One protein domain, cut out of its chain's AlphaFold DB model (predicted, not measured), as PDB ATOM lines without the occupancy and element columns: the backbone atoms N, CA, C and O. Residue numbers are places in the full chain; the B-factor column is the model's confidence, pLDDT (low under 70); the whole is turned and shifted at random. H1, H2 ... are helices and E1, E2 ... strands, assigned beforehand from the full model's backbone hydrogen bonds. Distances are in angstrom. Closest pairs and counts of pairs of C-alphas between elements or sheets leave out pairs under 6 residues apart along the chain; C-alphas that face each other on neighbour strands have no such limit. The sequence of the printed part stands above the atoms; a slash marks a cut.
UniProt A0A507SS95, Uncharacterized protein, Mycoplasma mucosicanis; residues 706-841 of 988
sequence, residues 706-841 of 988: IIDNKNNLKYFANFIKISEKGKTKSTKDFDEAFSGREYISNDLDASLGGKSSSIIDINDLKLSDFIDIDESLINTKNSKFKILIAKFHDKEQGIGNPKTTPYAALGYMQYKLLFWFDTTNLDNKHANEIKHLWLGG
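This is residues 706 to 841 of the 988 residues of an uncharacterized protein of Mycoplasma mucosicanis (UniProt A0A507SS95). A strongly twisted sheet of four strands, E2, E4, E5 and E6, runs through the model, with its long strands E4 and E5 nearest the middle, and long loops and short helices round it. H3 packs over the sheet, and the small strand pair E1 and E3 makes a second, separate sheet. The 136 printed residues hold five named helices and six named strands, in the order H1 H2 E1 H3 H4 E2 H5 E3 E4 E5 E6, with under half of the residues in these elements; the class is mixed. The larger sheet has the order E2, E4, E5, E6, and both sheets are antiparallel. The whole is compact and rounded, with a radius of gyration of the C-alphas of 14.6 A and spans of 38 by 36 by 28 A.

H1 is residues 706 to 709, with C-alpha 706 at (112.753, 217.819, 289.355), and H2 is residues 713 to 716. E1, residues 720 to 722, comes before H3, residues 731 to 737, which is 10.1 A long. H4 is residues 749 to 752, E2 residues 757 to 761 at 13.0 A, H5 residues 765 to 769 and E3 residues 771 to 773. E4, residues 786 to 792, is 18.9 A long, and E5, residues 812 to 820, is 25.6 A long. E6, residues 837 to 840, ends with C-alpha 840 at (136.651, 214.192, 290.191).

E4, E5 and E6 form a meander, each strand the antiparallel neighbour of the one before. E4 and E5 are a hairpin, with N 788 and O 818 2.9 A apart; E5 and E6 are another, with N 813 and O 839 2.8 A apart. Beside E4, the edge strand E2 has N 760 and O 789 at 2.8 A. H3 is on the sheet at a height of 9.3 A; its closest C-alphas to E5 are those of Thr 731 and Met 813, 6.0 A apart. H2 only grazes the sheet, and H1 is not on it. H4 and H5 are only just not on it, with 4 pairs of C-alphas within 10 A each; H5 is near H3. In the pair E1 and E3, N 721 and O 772 are 2.9 A apart. In H3 every O i to N i+4 pair is within hydrogen-bond range; in H5 0 of 1 is, beside 2 of 2 O i to N i+3 pairs, and H1, H2 and H4 are too short for an i+4 pair.

The printed part has no cut, and its two farthest C-alphas, Asn 782 and Asn 801, are 44.1 A apart. Long links join H3 to H4, E3 to E4, E4 to E5 and E5 to E6. The mean pLDDT of the printed part is 76.2; residues 740 to 755, 796 to 802, 822 to 831 and 841 are under 70.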
ATOM      1  N   ILE A 706     111.536 217.579 288.565       90.25
ATOM      2  CA  ILE A 706     112.753 217.819 289.355       90.25
ATOM      3  C   ILE A 706     112.550 217.380 290.808       90.25
ATOM      4  O   ILE A 706     113.411 216.699 291.359       90.25
ATOM      5  N   ILE A 707     111.402 217.705 291.411       86.88
ATOM      6  CA  ILE A 707     111.060 217.299 292.783       86.88
ATOM      7  C   ILE A 707     111.019 215.774 292.916       86.88
ATOM      8  O   ILE A 707     111.627 215.232 293.841       86.88
ATOM      9  N   ASP A 708     110.365 215.089 291.979       89.50
ATOM     10  CA  ASP A 708     110.209 213.630 291.998       89.50
ATOM     11  C   ASP A 708     111.542 212.905 291.760       89.50
ATOM     12  O   ASP A 708     111.766 211.808 292.272       89.50
ATOM     13  N   ASN A 709     112.460 213.526 291.010       88.56
ATOM     14  CA  ASN A 709     113.721 212.912 290.595       88.56
ATOM     15  C   ASN A 709     114.942 213.423 291.357       88.56
ATOM     16  O   ASN A 709     116.044 212.969 291.066       88.56
ATOM     17  N   LYS A 710     114.800 214.302 292.358       84.69
ATOM     18  CA  LYS A 710     115.945 214.936 293.044       84.69
ATOM     19  C   LYS A 710     116.941 213.984 293.723       84.69
ATOM     20  O   LYS A 710     118.047 214.382 294.078       84.69
ATOM     21  N   ASN A 711     116.554 212.720 293.897       82.81
ATOM     22  CA  ASN A 711     117.402 211.649 294.421       82.81
ATOM     23  C   ASN A 711     118.076 210.796 293.329       82.81
ATOM     24  O   ASN A 711     118.872 209.929 293.663       82.81
ATOM     25  N   ASN A 712     117.792 211.012 292.041       85.44
ATOM     26  CA  ASN A 712     118.406 210.277 290.934       85.44
ATOM     27  C   ASN A 712     119.808 210.828 290.630       85.44
ATOM     28  O   ASN A 712     120.042 211.527 289.643       85.44
ATOM     29  N   LEU A 713     120.755 210.544 291.522       80.94
ATOM     30  CA  LEU A 713     122.068 211.186 291.510       80.94
ATOM     31  C   LEU A 713     122.901 210.797 290.286       80.94
ATOM     32  O   LEU A 713     123.606 211.640 289.740       80.94
ATOM     33  N   LYS A 714     122.756 209.559 289.799       79.19
ATOM     34  CA  LYS A 714     123.409 209.090 288.569       79.19
ATOM     35  C   LYS A 714     122.989 209.897 287.342       79.19
ATOM     36  O   LYS A 714     123.811 210.129 286.461       79.19
ATOM     37  N   TYR A 715     121.722 210.308 287.266       83.06
ATOM     38  CA  TYR A 715     121.227 211.148 286.177       83.06
ATOM     39  C   TYR A 715     121.882 212.532 286.214       83.06
ATOM     40  O   TYR A 715     122.469 212.956 285.221       83.06
ATOM     41  N   PHE A 716     121.853 213.198 287.373       84.75
ATOM     42  CA  PHE A 716     122.377 214.560 287.507       84.75
ATOM     43  C   PHE A 716     123.906 214.652 287.443       84.75
ATOM     44  O   PHE A 716     124.424 215.633 286.914       84.75
ATOM     45  N   ALA A 717     124.632 213.629 287.905       79.56
ATOM     46  CA  ALA A 717     126.095 213.587 287.846       79.56
ATOM     47  C   ALA A 717     126.651 213.644 286.410       79.56
ATOM     48  O   ALA A 717     127.804 214.016 286.220       79.56
ATOM     49  N   ASN A 718     125.849 213.306 285.391       77.81
ATOM     50  CA  ASN A 718     126.298 213.332 283.997       77.81
ATOM     51  C   ASN A 718     126.243 214.730 283.356       77.81
ATOM     52  O   ASN A 718     126.839 214.912 282.293       77.81
ATOM     53  N   PHE A 719     125.552 215.702 283.966       84.50
ATOM     54  CA  PHE A 719     125.398 217.037 283.376       84.50
ATOM     55  C   PHE A 719     126.591 217.952 283.580       84.50
ATOM     56  O   PHE A 719     126.747 218.896 282.821       84.50
ATOM     57  N   ILE A 720     127.408 217.720 284.604       85.69
ATOM     58  CA  ILE A 720     128.545 218.583 284.907       85.69
ATOM     59  C   ILE A 720     129.809 217.747 284.863       85.69
ATOM     60  O   ILE A 720     129.903 216.707 285.513       85.69
ATOM     61  N   LYS A 721     130.786 218.212 284.089       81.19
ATOM     62  CA  LYS A 721     132.077 217.553 283.883       81.19
ATOM     63  C   LYS A 721     133.200 218.558 284.091       81.19
ATOM     64  O   LYS A 721     132.961 219.756 284.078       81.19
ATOM     65  N   ILE A 722     134.428 218.086 284.279       78.81
ATOM     66  CA  ILE A 722     135.597 218.973 284.327       78.81
ATOM     67  C   ILE A 722     135.924 219.426 282.904       78.81
ATOM     68  O   ILE A 722     135.991 218.595 281.996       78.81
ATOM     69  N   SER A 723     136.127 220.729 282.732       80.88
ATOM     70  CA  SER A 723     136.561 221.330 281.466       80.88
ATOM     71  C   SER A 723     138.028 221.002 281.167       80.88
ATOM     72  O   SER A 723     138.808 220.724 282.078       80.88
ATOM     73  N   GLU A 724     138.465 221.107 279.910       73.50
ATOM     74  CA  GLU A 724     139.885 220.901 279.564       73.50
ATOM     75  C   GLU A 724     140.826 221.842 280.336       73.50
ATOM     76  O   GLU A 724     141.898 221.428 280.774       73.50
ATOM     77  N   LYS A 725     140.407 223.091 280.586       81.19
ATOM     78  CA  LYS A 725     141.161 224.022 281.440       81.19
ATOM     79  C   LYS A 725     141.158 223.571 282.900       81.19
ATOM     80  O   LYS A 725     142.201 223.591 283.552       81.19
ATOM     81  N   GLY A 726     140.000 223.142 283.400       81.19
ATOM     82  CA  GLY A 726     139.809 222.676 284.771       81.19
ATOM     83  C   GLY A 726     140.668 221.469 285.126       81.19
ATOM     84  O   GLY A 726     141.127 221.381 286.261       81.19
ATOM     85  N   LYS A 727     140.979 220.598 284.156       75.31
ATOM     86  CA  LYS A 727     141.884 219.458 284.373       75.31
ATOM     87  C   LYS A 727     143.251 219.880 284.889       75.31
ATOM     88  O   LYS A 727     143.837 219.105 285.614       75.31
ATOM     89  N   THR A 728     143.739 221.074 284.546       76.06
ATOM     90  CA  THR A 728     145.049 221.592 284.993       76.06
ATOM     91  C   THR A 728     145.008 222.315 286.338       76.06
ATOM     92  O   THR A 728     146.027 222.831 286.793       76.06
ATOM     93  N   LYS A 729     143.832 222.387 286.962       80.38
ATOM     94  CA  LYS A 729     143.588 223.112 288.204       80.38
ATOM     95  C   LYS A 729     143.310 222.149 289.349       80.38
ATOM     96  O   LYS A 729     143.000 220.979 289.144       80.38
ATOM     97  N   SER A 730     143.392 222.671 290.561       79.75
ATOM     98  CA  SER A 730     142.966 222.020 291.793       79.75
ATOM     99  C   SER A 730     141.560 222.466 292.209       79.75
ATOM    100  O   SER A 730     141.041 223.490 291.760       79.75
ATOM    101  N   THR A 731     140.950 221.723 293.127       82.38
ATOM    102  CA  THR A 731     139.690 222.114 293.780       82.38
ATOM    103  C   THR A 731     139.837 223.390 294.620       82.38
ATOM    104  O   THR A 731     138.885 224.161 294.744       82.38
ATOM    105  N   LYS A 732     141.055 223.681 295.098       80.62
ATOM    106  CA  LYS A 732     141.412 224.927 295.786       80.62
ATOM    107  C   LYS A 732     141.412 226.135 294.849       80.62
ATOM    108  O   LYS A 732     140.914 227.189 295.228       80.62
ATOM    109  N   ASP A 733     141.886 225.979 293.611       85.38
ATOM    110  CA  ASP A 733     141.821 227.054 292.609       85.38
ATOM    111  C   ASP A 733     140.364 227.431 292.289       85.38
ATOM    112  O   ASP A 733     140.067 228.589 291.990       85.38
ATOM    113  N   PHE A 734     139.441 226.461 292.368       87.88
ATOM    114  CA  PHE A 734     138.004 226.721 292.259       87.88
ATOM    115  C   PHE A 734     137.526 227.592 293.426       87.88
ATOM    116  O   PHE A 734     136.884 228.614 293.199       87.88
ATOM    117  N   ASP A 735     137.866 227.221 294.664       84.19
ATOM    118  CA  ASP A 735     137.510 228.004 295.855       84.19
ATOM    119  C   ASP A 735     138.031 229.441 295.783       84.19
ATOM    120  O   ASP A 735     137.298 230.385 296.071       84.19
ATOM    121  N   GLU A 736     139.274 229.623 295.342       85.38
ATOM    122  CA  GLU A 736     139.897 230.941 295.218       85.38
ATOM    123  C   GLU A 736     139.221 231.796 294.138       85.38
ATOM    124  O   GLU A 736     138.940 232.976 294.366       85.38
ATOM    125  N   ALA A 737     138.881 231.213 292.984       88.94
ATOM    126  CA  ALA A 737     138.261 231.941 291.875       88.94
ATOM    127  C   ALA A 737     136.853 232.471 292.189       88.94
ATOM    128  O   ALA A 737     136.413 233.456 291.577       88.94
ATOM    129  N   PHE A 738     136.164 231.833 293.136       87.69
ATOM    130  CA  PHE A 738     134.832 232.214 293.607       87.69
ATOM    131  C   PHE A 738     134.825 232.733 295.054       87.69
ATOM    132  O   PHE A 738     133.750 232.907 295.632       87.69
ATOM    133  N   SER A 739     136.001 233.055 295.605       76.06
ATOM    134  CA  SER A 739     136.138 233.701 296.914       76.06
ATOM    135  C   SER A 739     135.295 234.982 296.988       76.06
ATOM    136  O   SER A 739     135.212 235.765 296.036       76.06
ATOM    137  N   GLY A 740     134.584 235.167 298.104       68.75
ATOM    138  CA  GLY A 740     133.643 236.280 298.282       68.75
ATOM    139  C   GLY A 740     132.221 236.048 297.747       68.75
ATOM    140  O   GLY A 740     131.380 236.935 297.873       68.75
ATOM    141  N   ARG A 741     131.904 234.865 297.198       67.38
ATOM    142  CA  ARG A 741     130.511 234.402 296.976       67.38
ATOM    143  C   ARG A 741     130.023 233.449 298.067       67.38
ATOM    144  O   ARG A 741     129.134 232.621 297.851       67.38
ATOM    145  N   GLU A 742     130.648 233.571 299.226       63.25
ATOM    146  CA  GLU A 742     130.407 232.762 300.405       63.25
ATOM    147  C   GLU A 742     129.035 233.105 300.981       63.25
ATOM    148  O   GLU A 742     128.730 234.264 301.268       63.25
ATOM    149  N   TYR A 743     128.191 232.090 301.138       59.03
ATOM    150  CA  TYR A 743     126.951 232.238 301.884       59.03
ATOM    151  C   TYR A 743     127.175 231.703 303.296       59.03
ATOM    152  O   TYR A 743     127.263 230.493 303.499       59.03
ATOM    153  N   ILE A 744     127.287 232.612 304.262       50.31
ATOM    154  CA  ILE A 744     127.391 232.296 305.688       50.31
ATOM    155  C   ILE A 744     126.022 232.617 306.296       50.31
ATOM    156  O   ILE A 744     125.725 233.779 306.564       50.31
ATOM    157  N   SER A 745     125.139 231.629 306.464       46.28
ATOM    158  CA  SER A 745     123.953 231.819 307.313       46.28
ATOM    159  C   SER A 745     123.680 230.603 308.190       46.28
ATOM    160  O   SER A 745     123.840 229.462 307.760       46.28
ATOM    161  N   ASN A 746     123.229 230.891 309.412       43.28
ATOM    162  CA  ASN A 746     123.006 229.931 310.496       43.28
ATOM    163  C   ASN A 746     121.814 228.972 310.264       43.28
ATOM    164  O   ASN A 746     121.691 227.993 310.989       43.28
ATOM    165  N   ASP A 747     120.941 229.227 309.278       43.16
ATOM    166  CA  ASP A 747     119.771 228.374 308.973       43.16
ATOM    167  C   ASP A 747     120.050 227.315 307.883       43.16
ATOM    168  O   ASP A 747     119.332 226.318 307.776       43.16
ATOM    169  N   LEU A 748     121.107 227.484 307.072       44.97
ATOM    170  CA  LEU A 748     121.483 226.511 306.028       44.97
ATOM    171  C   LEU A 748     122.205 225.273 306.571       44.97
ATOM    172  O   LEU A 748     122.336 224.284 305.840       44.97
ATOM    173  N   ASP A 749     122.648 225.301 307.828       47.53
ATOM    174  CA  ASP A 749     123.425 224.221 308.438       47.53
ATOM    175  C   ASP A 749     122.677 222.878 308.413       47.53
ATOM    176  O   ASP A 749     123.295 221.826 308.253       47.53
ATOM    177  N   ALA A 750     121.342 222.883 308.452       43.84
ATOM    178  CA  ALA A 750     120.552 221.653 308.419       43.84
ATOM    179  C   ALA A 750     120.322 221.083 307.004       43.84
ATOM    180  O   ALA A 750     120.294 219.861 306.845       43.84
ATOM    181  N   SER A 751     120.164 221.921 305.967       43.94
ATOM    182  CA  SER A 751     119.863 221.456 304.601       43.94
ATOM    183  C   SER A 751     121.124 221.200 303.776       43.94
ATOM    184  O   SER A 751     121.194 220.217 303.040       43.94
ATOM    185  N   LEU A 752     122.176 222.009 303.945       48.47
ATOM    186  CA  LEU A 752     123.480 221.806 303.303       48.47
ATOM    187  C   LEU A 752     124.463 220.965 304.132       48.47
ATOM    188  O   LEU A 752     125.498 220.565 303.601       48.47
ATOM    189  N   GLY A 753     124.123 220.632 305.379       51.84
ATOM    190  CA  GLY A 753     124.933 219.772 306.246       51.84
ATOM    191  C   GLY A 753     126.073 220.494 306.974       51.84
ATOM    192  O   GLY A 753     127.099 219.870 307.232       51.84
ATOM    193  N   GLY A 754     125.914 221.785 307.278       55.41
ATOM    194  CA  GLY A 754     126.811 222.531 308.172       55.41
ATOM    195  C   GLY A 754     128.134 222.987 307.558       55.41
ATOM    196  O   GLY A 754     129.090 223.231 308.289       55.41
ATOM    197  N   LYS A 755     128.239 223.023 306.223       64.12
ATOM    198  CA  LYS A 755     129.498 223.291 305.513       64.12
ATOM    199  C   LYS A 755     129.452 224.602 304.738       64.12
ATOM    200  O   LYS A 755     128.508 224.856 303.989       64.12
ATOM    201  N   SER A 756     130.526 225.381 304.848       71.69
ATOM    202  CA  SER A 756     130.798 226.543 304.006       71.69
ATOM    203  C   SER A 756     130.721 226.161 302.521       71.69
ATOM    204  O   SER A 756     131.271 225.147 302.080       71.69
ATOM    205  N   SER A 757     130.016 226.968 301.726       77.31
ATOM    206  CA  SER A 757     129.860 226.733 300.288       77.31
ATOM    207  C   SER A 757     129.799 228.028 299.486       77.31
ATOM    208  O   SER A 757     129.325 229.064 299.962       77.31
ATOM    209  N   SER A 758     130.253 227.940 298.237       83.69
ATOM    210  CA  SER A 758     130.066 228.975 297.223       83.69
ATOM    211  C   SER A 758     128.849 228.641 296.374       83.69
ATOM    212  O   SER A 758     128.795 227.573 295.757       83.69
ATOM    213  N   ILE A 759     127.877 229.554 296.328       84.44
ATOM    214  CA  ILE A 759     126.668 229.405 295.509       84.44
ATOM    215  C   ILE A 759     126.832 230.232 294.236       84.44
ATOM    216  O   ILE A 759     126.918 231.459 294.274       84.44
ATOM    217  N   ILE A 760     126.866 229.551 293.099       88.25
ATOM    218  CA  ILE A 760     127.221 230.125 291.802       88.25
ATOM    219  C   ILE A 760     126.061 229.881 290.836       88.25
ATOM    220  O   ILE A 760     125.519 228.780 290.790       88.25
ATOM    221  N   ASP A 761     125.652 230.901 290.083       87.88
ATOM    222  CA  ASP A 761     124.660 230.723 289.017       87.88
ATOM    223  C   ASP A 761     125.244 229.836 287.912       87.88
ATOM    224  O   ASP A 761     126.394 230.030 287.518       87.88
ATOM    225  N   ILE A 762     124.464 228.873 287.412       89.75
ATOM    226  CA  ILE A 762     124.915 227.951 286.362       89.75
ATOM    227  C   ILE A 762     125.340 228.685 285.077       89.75
ATOM    228  O   ILE A 762     126.122 228.156 284.293       89.75
ATOM    229  N   ASN A 763     124.855 229.917 284.883       86.75
ATOM    230  CA  ASN A 763     125.183 230.779 283.750       86.75
ATOM    231  C   ASN A 763     126.439 231.647 283.964       86.75
ATOM    232  O   ASN A 763     126.741 232.498 283.123       86.75
ATOM    233  N   ASP A 764     127.160 231.505 285.081       89.44
ATOM    234  CA  ASP A 764     128.383 232.271 285.316       89.44
ATOM    235  C   ASP A 764     129.510 231.837 284.368       89.44
ATOM    236  O   ASP A 764     129.964 230.694 284.389       89.44
ATOM    237  N   LEU A 765     130.010 232.778 283.563       88.31
ATOM    238  CA  LEU A 765     131.025 232.506 282.543       88.31
ATOM    239  C   LEU A 765     132.338 231.951 283.121       88.31
ATOM    240  O   LEU A 765     133.014 231.184 282.435       88.31
ATOM    241  N   LYS A 766     132.695 232.282 284.373       90.75
ATOM    242  CA  LYS A 766     133.914 231.764 285.018       90.75
ATOM    243  C   LYS A 766     133.843 230.262 285.287       90.75
ATOM    244  O   LYS A 766     134.892 229.638 285.420       90.75
ATOM    245  N   LEU A 767     132.645 229.666 285.356       91.06
ATOM    246  CA  LEU A 767     132.505 228.218 285.546       91.06
ATOM    247  C   LEU A 767     133.188 227.439 284.420       91.06
ATOM    248  O   LEU A 767     133.805 226.422 284.711       91.06
ATOM    249  N   SER A 768     133.179 227.958 283.187       88.94
ATOM    250  CA  SER A 768     133.815 227.321 282.020       88.94
ATOM    251  C   SER A 768     135.335 227.139 282.139       88.94
ATOM    252  O   SER A 768     135.920 226.317 281.440       88.94
ATOM    253  N   ASP A 769     135.998 227.861 283.051       90.88
ATOM    254  CA  ASP A 769     137.421 227.659 283.332       90.88
ATOM    255  C   ASP A 769     137.691 226.459 284.260       90.88
ATOM    256  O   ASP A 769     138.856 226.171 284.562       90.88
ATOM    257  N   PHE A 770     136.638 225.799 284.751       89.69
ATOM    258  CA  PHE A 770     136.698 224.674 285.683       89.69
ATOM    259  C   PHE A 770     135.826 223.506 285.228       89.69
ATOM    260  O   PHE A 770     136.322 222.386 285.112       89.69
ATOM    261  N   ILE A 771     134.565 223.758 284.888       89.38
ATOM    262  CA  ILE A 771     133.569 222.748 284.543       89.38
ATOM    263  C   ILE A 771     132.857 223.057 283.223       89.38
ATOM    264  O   ILE A 771     132.580 224.210 282.908       89.38
ATOM    265  N   ASP A 772     132.503 222.000 282.504       85.25
ATOM    266  CA  ASP A 772     131.584 222.032 281.372       85.25
ATOM    267  C   ASP A 772     130.208 221.555 281.838       85.25
ATOM    268  O   ASP A 772     130.091 220.553 282.551       85.25
ATOM    269  N   ILE A 773     129.165 222.269 281.424       87.31
ATOM    270  CA  ILE A 773     127.784 222.012 281.829       87.31
ATOM    271  C   ILE A 773     126.977 221.658 280.590       87.31
ATOM    272  O   ILE A 773     126.990 222.386 279.599       87.31
ATOM    273  N   ASP A 774     126.264 220.540 280.651       85.69
ATOM    274  CA  ASP A 774     125.376 220.110 279.588       85.69
ATOM    275  C   ASP A 774     124.251 221.136 279.396       85.69
ATOM    276  O   ASP A 774     123.482 221.463 280.306       85.69
ATOM    277  N   GLU A 775     124.137 221.594 278.159       83.06
ATOM    278  CA  GLU A 775     123.157 222.567 277.704       83.06
ATOM    279  C   GLU A 775     121.694 222.252 278.044       83.06
ATOM    280  O   GLU A 775     120.923 223.197 278.158       83.06
ATOM    281  N   SER A 776     121.267 220.993 278.235       86.44
ATOM    282  CA  SER A 776     119.876 220.734 278.659       86.44
ATOM    283  C   SER A 776     119.578 221.253 280.040       86.44
ATOM    284  O   SER A 776     118.429 221.584 280.330       86.44
ATOM    285  N   LEU A 777     120.587 221.224 280.909       88.50
ATOM    286  CA  LEU A 777     120.424 221.647 282.283       88.50
ATOM    287  C   LEU A 777     120.391 223.175 282.353       88.50
ATOM    288  O   LEU A 777     119.697 223.707 283.210       88.50
ATOM    289  N   ILE A 778     121.089 223.863 281.444       87.12
ATOM    290  CA  ILE A 778     121.181 225.323 281.398       87.12
ATOM    291  C   ILE A 778     119.809 225.930 281.065       87.12
ATOM    292  O   ILE A 778     119.163 225.590 280.069       87.12
ATOM    293  N   ASN A 779     119.360 226.844 281.920       83.25
ATOM    294  CA  ASN A 779     118.169 227.654 281.699       83.25
ATOM    295  C   ASN A 779     118.524 228.938 280.925       83.25
ATOM    296  O   ASN A 779     119.670 229.382 280.912       83.25
ATOM    297  N   THR A 780     117.542 229.558 280.275       78.50
ATOM    298  CA  THR A 780     117.773 230.802 279.518       78.50
ATOM    299  C   THR A 780     117.746 232.021 280.445       78.50
ATOM    300  O   THR A 780     117.150 231.985 281.523       78.50
ATOM    301  N   LYS A 781     118.303 233.160 280.007       71.31
ATOM    302  CA  LYS A 781     118.207 234.435 280.755       71.31
ATOM    303  C   LYS A 781     116.759 234.892 281.001       71.31
ATOM    304  O   LYS A 781     116.524 235.675 281.915       71.31
ATOM    305  N   ASN A 782     115.812 234.401 280.198       75.75
ATOM    306  CA  ASN A 782     114.386 234.727 280.273       75.75
ATOM    307  C   ASN A 782     113.575 233.713 281.105       75.75
ATOM    308  O   ASN A 782     112.355 233.852 281.218       75.75
ATOM    309  N   SER A 783     114.225 232.689 281.666       82.56
ATOM    310  CA  SER A 783     113.571 231.655 282.468       82.56
ATOM    311  C   SER A 783     113.030 232.209 283.791       82.56
ATOM    312  O   SER A 783     113.612 233.099 284.412       82.56
ATOM    313  N   LYS A 784     111.907 231.650 284.259       78.44
ATOM    314  CA  LYS A 784     111.214 232.084 285.496       78.44
ATOM    315  C   LYS A 784     111.819 231.514 286.782       78.44
ATOM    316  O   LYS A 784     111.220 231.621 287.844       78.44
ATOM    317  N   PHE A 785     112.962 230.854 286.700       84.19
ATOM    318  CA  PHE A 785     113.632 230.219 287.829       84.19
ATOM    319  C   PHE A 785     115.138 230.262 287.605       84.19
ATOM    320  O   PHE A 785     115.597 230.502 286.487       84.19
ATOM    321  N   LYS A 786     115.908 230.006 288.664       85.00
ATOM    322  CA  LYS A 786     117.371 229.918 288.592       85.00
ATOM    323  C   LYS A 786     117.857 228.526 288.956       85.00
ATOM    324  O   LYS A 786     117.253 227.856 289.794       85.00
ATOM    325  N   ILE A 787     118.973 228.130 288.357       88.19
ATOM    326  CA  ILE A 787     119.713 226.928 288.731       88.19
ATOM    327  C   ILE A 787     121.065 227.382 289.256       88.19
ATOM    328  O   ILE A 787     121.753 228.177 288.616       88.19
ATOM    329  N   LEU A 788     121.426 226.900 290.437       87.19
ATOM    330  CA  LEU A 788     122.660 227.275 291.109       87.19
ATOM    331  C   LEU A 788     123.482 226.025 291.414       87.19
ATOM    332  O   LEU A 788     122.935 224.985 291.784       87.19
ATOM    333  N   ILE A 789     124.797 226.151 291.312       89.12
ATOM    334  CA  ILE A 789     125.767 225.173 291.793       89.12
ATOM    335  C   ILE A 789     126.233 225.639 293.167       89.12
ATOM    336  O   ILE A 789     126.798 226.721 293.299       89.12
ATOM    337  N   ALA A 790     126.000 224.824 294.190       86.12
ATOM    338  CA  ALA A 790     126.566 225.027 295.517       86.12
ATOM    339  C   ALA A 790     127.786 224.117 295.675       86.12
ATOM    340  O   ALA A 790     127.627 222.922 295.930       86.12
ATOM    341  N   LYS A 791     128.994 224.657 295.482       87.31
ATOM    342  CA  LYS A 791     130.255 223.929 295.692       87.31
ATOM    343  C   LYS A 791     130.629 224.008 297.166       87.31
ATOM    344  O   LYS A 791     130.742 225.107 297.704       87.31
ATOM    345  N   PHE A 792     130.819 222.863 297.817       81.69
ATOM    346  CA  PHE A 792     131.301 222.830 299.199       81.69
ATOM    347  C   PHE A 792     132.780 223.181 299.224       81.69
ATOM    348  O   PHE A 792     133.562 222.609 298.459       81.69
ATOM    349  N   HIS A 793     133.158 224.131 300.071       80.00
ATOM    350  CA  HIS A 793     134.550 224.535 300.187       80.00
ATOM    351  C   HIS A 793     135.419 223.372 300.648       80.00
ATOM    352  O   HIS A 793     134.990 222.522 301.429       80.00
ATOM    353  N   ASP A 794     136.659 223.354 300.166       78.12
ATOM    354  CA  ASP A 794     137.624 222.356 300.602       78.12
ATOM    355  C   ASP A 794     137.967 222.570 302.075       78.12
ATOM    356  O   ASP A 794     138.306 221.612 302.748       78.12
ATOM    357  N   LYS A 795     137.843 223.793 302.601       77.12
ATOM    358  CA  LYS A 795     138.033 224.100 304.022       77.12
ATOM    359  C   LYS A 795     136.690 224.180 304.738       77.12
ATOM    360  O   LYS A 795     135.841 224.994 304.376       77.12
ATOM    361  N   GLU A 796     136.538 223.397 305.799       68.62
ATOM    362  CA  GLU A 796     135.416 223.493 306.727       68.62
ATOM    363  C   GLU A 796     135.767 224.503 307.830       68.62
ATOM    364  O   GLU A 796     136.699 224.291 308.611       68.62
ATOM    365  N   GLN A 797     135.030 225.616 307.883       58.97
ATOM    366  CA  GLN A 797     135.108 226.610 308.959       58.97
ATOM    367  C   GLN A 797     133.869 226.477 309.855       58.97
ATOM    368  O   GLN A 797     132.895 227.204 309.694       58.97
ATOM    369  N   GLY A 798     133.876 225.482 310.745       54.81
ATOM    370  CA  GLY A 798     132.801 225.235 311.717       54.81
ATOM    371  C   GLY A 798     133.232 225.489 313.166       54.81
ATOM    372  O   GLY A 798     134.337 225.966 313.424       54.81
ATOM    373  N   ILE A 799     132.374 225.128 314.132       44.16
ATOM    374  CA  ILE A 799     132.707 225.129 315.569       44.16
ATOM    375  C   ILE A 799     133.720 223.997 315.834       44.16
ATOM    376  O   ILE A 799     133.344 222.855 316.091       44.16
ATOM    377  N   GLY A 800     135.012 224.300 315.712       57.09
ATOM    378  CA  GLY A 800     136.118 223.351 315.873       57.09
ATOM    379  C   GLY A 800     137.409 223.848 315.218       57.09
ATOM    380  O   GLY A 800     137.456 224.954 314.682       57.09
ATOM    381  N   ASN A 801     138.469 223.033 315.258       61.09
ATOM    382  CA  ASN A 801     139.686 223.341 314.504       61.09
ATOM    383  C   ASN A 801     139.362 223.323 313.001       61.09
ATOM    384  O   ASN A 801     138.747 222.351 312.546       61.09
ATOM    385  N   PRO A 802     139.774 224.348 312.231       66.88
ATOM    386  CA  PRO A 802     139.636 224.338 310.782       66.88
ATOM    387  C   PRO A 802     140.216 223.039 310.217       66.88
ATOM    388  O   PRO A 802     141.272 222.596 310.674       66.88
ATOM    389  N   LYS A 803     139.545 222.424 309.238       73.44
ATOM    390  CA  LYS A 803     140.032 221.206 308.571       73.44
ATOM    391  C   LYS A 803     139.746 221.226 307.076       73.44
ATOM    392  O   LYS A 803     138.773 221.844 306.642       73.44
ATOM    393  N   THR A 804     140.597 220.565 306.295       76.38
ATOM    394  CA  THR A 804     140.370 220.386 304.854       76.38
ATOM    395  C   THR A 804     139.612 219.085 304.599       76.38
ATOM    396  O   THR A 804     139.829 218.077 305.273       76.38
ATOM    397  N   THR A 805     138.700 219.094 303.628       75.56
ATOM    398  CA  THR A 805     137.942 217.916 303.230       75.56
ATOM    399  C   THR A 805     138.871 216.879 302.582       75.56
ATOM    400  O   THR A 805     139.742 217.224 301.782       75.56
ATOM    401  N   PRO A 806     138.669 215.583 302.856       73.00
ATOM    402  CA  PRO A 806     139.534 214.521 302.341       73.00
ATOM    403  C   PRO A 806     139.461 214.337 300.825       73.00
ATOM    404  O   PRO A 806     140.364 213.773 300.217       73.00
ATOM    405  N   TYR A 807     138.390 214.816 300.199       78.06
ATOM    406  CA  TYR A 807     138.182 214.702 298.761       78.06
ATOM    407  C   TYR A 807     139.104 215.627 297.958       78.06
ATOM    408  O   TYR A 807     139.467 215.281 296.832       78.06
ATOM    409  N   ALA A 808     139.576 216.723 298.564       77.62
ATOM    410  CA  ALA A 808     140.595 217.588 297.976       77.62
ATOM    411  C   ALA A 808     141.902 216.817 297.701       77.62
ATOM    412  O   ALA A 808     142.474 216.955 296.623       77.62
ATOM    413  N   ALA A 809     142.306 215.903 298.599       76.56
ATOM    414  CA  ALA A 809     143.478 215.036 298.408       76.56
ATOM    415  C   ALA A 809     143.354 214.045 297.241       76.56
ATOM    416  O   ALA A 809     144.358 213.485 296.805       76.56
ATOM    417  N   LEU A 810     142.140 213.822 296.734       76.81
ATOM    418  CA  LEU A 810     141.880 212.983 295.565       76.81
ATOM    419  C   LEU A 810     141.599 213.807 294.299       76.81
ATOM    420  O   LEU A 810     141.334 213.217 293.255       76.81
ATOM    421  N   GLY A 811     141.575 215.144 294.383       78.69
ATOM    422  CA  GLY A 811     141.150 216.006 293.275       78.69
ATOM    423  C   GLY A 811     139.647 215.910 292.972       78.69
ATOM    424  O   GLY A 811     139.241 215.986 291.808       78.69
ATOM    425  N   TYR A 812     138.818 215.693 294.001       81.00
ATOM    426  CA  TYR A 812     137.356 215.629 293.901       81.00
ATOM    427  C   TYR A 812     136.708 216.813 294.614       81.00
ATOM    428  O   TYR A 812     136.967 217.057 295.790       81.00
ATOM    429  N   MET A 813     135.791 217.495 293.927       81.62
ATOM    430  CA  MET A 813     134.913 218.484 294.545       81.62
ATOM    431  C   MET A 813     133.534 217.888 294.830       81.62
ATOM    432  O   MET A 813     132.973 217.138 294.024       81.62
ATOM    433  N   GLN A 814     132.964 218.281 295.965       81.50
ATOM    434  CA  GLN A 814     131.574 218.012 296.312       81.50
ATOM    435  C   GLN A 814     130.715 219.223 295.938       81.50
ATOM    436  O   GLN A 814     131.087 220.362 296.230       81.50
ATOM    437  N   TYR A 815     129.540 219.000 295.353       85.06
ATOM    438  CA  TYR A 815     128.603 220.083 295.047       85.06
ATOM    439  C   TYR A 815     127.135 219.643 295.143       85.06
ATOM    440  O   TYR A 815     126.831 218.457 295.241       85.06
ATOM    441  N   LYS A 816     126.204 220.599 295.130       86.12
ATOM    442  CA  LYS A 816     124.766 220.369 294.912       86.12
ATOM    443  C   LYS A 816     124.259 221.229 293.763       86.12
ATOM    444  O   LYS A 816     124.790 222.310 293.509       86.12
ATOM    445  N   LEU A 817     123.192 220.767 293.119       87.69
ATOM    446  CA  LEU A 817     122.373 221.590 292.234       87.69
ATOM    447  C   LEU A 817     121.158 222.092 293.010       87.69
ATOM    448  O   LEU A 817     120.429 221.296 293.604       87.69
ATOM    449  N   LEU A 818     120.945 223.402 293.004       86.44
ATOM    450  CA  LEU A 818     119.811 224.053 293.648       86.44
ATOM    451  C   LEU A 818     118.884 224.619 292.575       86.44
ATOM    452  O   LEU A 818     119.315 225.429 291.753       86.44
ATOM    453  N   PHE A 819     117.612 224.227 292.609       87.00
ATOM    454  CA  PHE A 819     116.588 224.760 291.714       87.00
ATOM    455  C   PHE A 819     115.697 225.757 292.457       87.00
ATOM    456  O   PHE A 819     114.938 225.397 293.360       87.00
ATOM    457  N   TRP A 820     115.762 227.025 292.056       83.50
ATOM    458  CA  TRP A 820     115.006 228.111 292.668       83.50
ATOM    459  C   TRP A 820     113.827 228.525 291.782       83.50
ATOM    460  O   TRP A 820     113.942 229.435 290.964       83.50
ATOM    461  N   PHE A 821     112.696 227.828 291.948       81.81
ATOM    462  CA  PHE A 821     111.469 228.010 291.154       81.81
ATOM    463  C   PHE A 821     110.554 229.163 291.599       81.81
ATOM    464  O   PHE A 821     109.581 229.454 290.910       81.81
ATOM    465  N   ASP A 822     110.819 229.786 292.749       69.31
ATOM    466  CA  ASP A 822     109.961 230.819 293.335       69.31
ATOM    467  C   ASP A 822     110.706 232.152 293.391       69.31
ATOM    468  O   ASP A 822     111.483 232.410 294.301       69.31
ATOM    469  N   THR A 823     110.486 233.002 292.393       59.72
ATOM    470  CA  THR A 823     111.240 234.257 292.222       59.72
ATOM    471  C   THR A 823     111.008 235.302 293.318       59.72
ATOM    472  O   THR A 823     111.693 236.323 293.318       59.72
ATOM    473  N   THR A 824     110.085 235.060 294.257       56.56
ATOM    474  CA  THR A 824     109.690 236.044 295.278       56.56
ATOM    475  C   THR A 824     109.935 235.611 296.722       56.56
ATOM    476  O   THR A 824     109.994 236.477 297.593       56.56
ATOM    477  N   ASN A 825     110.140 234.315 296.994       58.75
ATOM    478  CA  ASN A 825     110.377 233.796 298.344       58.75
ATOM    479  C   ASN A 825     111.772 233.150 298.473       58.75
ATOM    480  O   ASN A 825     112.089 232.173 297.787       58.75
ATOM    481  N   LEU A 826     112.598 233.702 299.368       56.59
ATOM    482  CA  LEU A 826     113.965 233.245 299.645       56.59
ATOM    483  C   LEU A 826     114.008 231.870 300.337       56.59
ATOM    484  O   LEU A 826     114.915 231.086 300.050       56.59
ATOM    485  N   ASP A 827     113.010 231.532 301.154       57.44
ATOM    486  CA  ASP A 827     112.994 230.295 301.952       57.44
ATOM    487  C   ASP A 827     112.802 229.039 301.078       57.44
ATOM    488  O   ASP A 827     113.295 227.951 301.379       57.44
ATOM    489  N   ASN A 828     112.161 229.193 299.913       59.75
ATOM    490  CA  ASN A 828     111.872 228.098 298.980       59.75
ATOM    491  C   ASN A 828     113.076 227.663 298.122       59.75
ATOM    492  O   ASN A 828     112.986 226.675 297.385       59.75
ATOM    493  N   LYS A 829     114.214 228.366 298.214       61.84
ATOM    494  CA  LYS A 829     115.445 228.081 297.455       61.84
ATOM    495  C   LYS A 829     116.026 226.691 297.750       61.84
ATOM    496  O   LYS A 829     116.618 226.079 296.863       61.84
ATOM    497  N   HIS A 830     115.840 226.182 298.968       63.56
ATOM    498  CA  HIS A 830     116.454 224.932 299.438       63.56
ATOM    499  C   HIS A 830     115.537 223.703 299.334       63.56
ATOM    500  O   HIS A 830     116.007 222.574 299.429       63.56
ATOM    501  N   ALA A 831     114.238 223.884 299.082       68.44
ATOM    502  CA  ALA A 831     113.271 222.780 299.056       68.44
ATOM    503  C   ALA A 831     113.469 221.798 297.876       68.44
ATOM    504  O   ALA A 831     113.086 220.623 297.954       68.44
ATOM    505  N   ASN A 832     114.088 222.272 296.786       76.62
ATOM    506  CA  ASN A 832     114.237 221.545 295.518       76.62
ATOM    507  C   ASN A 832     115.707 221.242 295.183       76.62
ATOM    508  O   ASN A 832     116.097 221.252 294.017       76.62
ATOM    509  N   GLU A 833     116.542 221.018 296.197       80.44
ATOM    510  CA  GLU A 833     117.943 220.656 295.991       80.44
ATOM    511  C   GLU A 833     118.131 219.193 295.564       80.44
ATOM    512  O   GLU A 833     117.431 218.285 296.025       80.44
ATOM    513  N   ILE A 834     119.124 218.966 294.707       82.44
ATOM    514  CA  ILE A 834     119.673 217.636 294.431       82.44
ATOM    515  C   ILE A 834     120.663 217.295 295.545       82.44
ATOM    516  O   ILE A 834     121.468 218.142 295.941       82.44
ATOM    517  N   LYS A 835     120.621 216.054 296.054       76.44
ATOM    518  CA  LYS A 835     121.577 215.588 297.077       76.44
ATOM    519  C   LYS A 835     123.028 215.689 296.573       76.44
ATOM    520  O   LYS A 835     123.276 215.850 295.385       76.44
ATOM    521  N   HIS A 836     123.987 215.587 297.494       77.25
ATOM    522  CA  HIS A 836     125.419 215.788 297.234       77.25
ATOM    523  C   HIS A 836     125.920 215.030 296.007       77.25
ATOM    524  O   HIS A 836     125.908 213.810 296.044       77.25
ATOM    525  N   LEU A 837     126.401 215.740 294.991       81.06
ATOM    526  CA  LEU A 837     127.068 215.223 293.801       81.06
ATOM    527  C   LEU A 837     128.592 215.349 293.936       81.06
ATOM    528  O   LEU A 837     129.095 216.211 294.664       81.06
ATOM    529  N   TRP A 838     129.318 214.502 293.212       80.06
ATOM    530  CA  TRP A 838     130.780 214.464 293.201       80.06
ATOM    531  C   TRP A 838     131.327 214.656 291.793       80.06
ATOM    532  O   TRP A 838     130.838 214.046 290.843       80.06
ATOM    533  N   LEU A 839     132.371 215.472 291.666       79.94
ATOM    534  CA  LEU A 839     133.108 215.646 290.420       79.94
ATOM    535  C   LEU A 839     134.606 215.495 290.680       79.94
ATOM    536  O   LEU A 839     135.178 216.283 291.428       79.94
ATOM    537  N   GLY A 840     135.224 214.487 290.063       76.25
ATOM    538  CA  GLY A 840     136.651 214.192 290.191       76.25
ATOM    539  C   GLY A 840     137.418 214.306 288.882       76.25
ATOM    540  O   GLY A 840     136.824 214.221 287.805       76.25
ATOM    541  N   GLY A 841     138.738 214.467 288.992       69.38
ATOM    542  CA  GLY A 841     139.660 214.632 287.860       69.38
ATOM    543  C   GLY A 841     140.324 216.012 287.775       69.38
ATOM    544  O   GLY A 841     140.805 216.385 286.705       69.38
TER     545      GLY A 841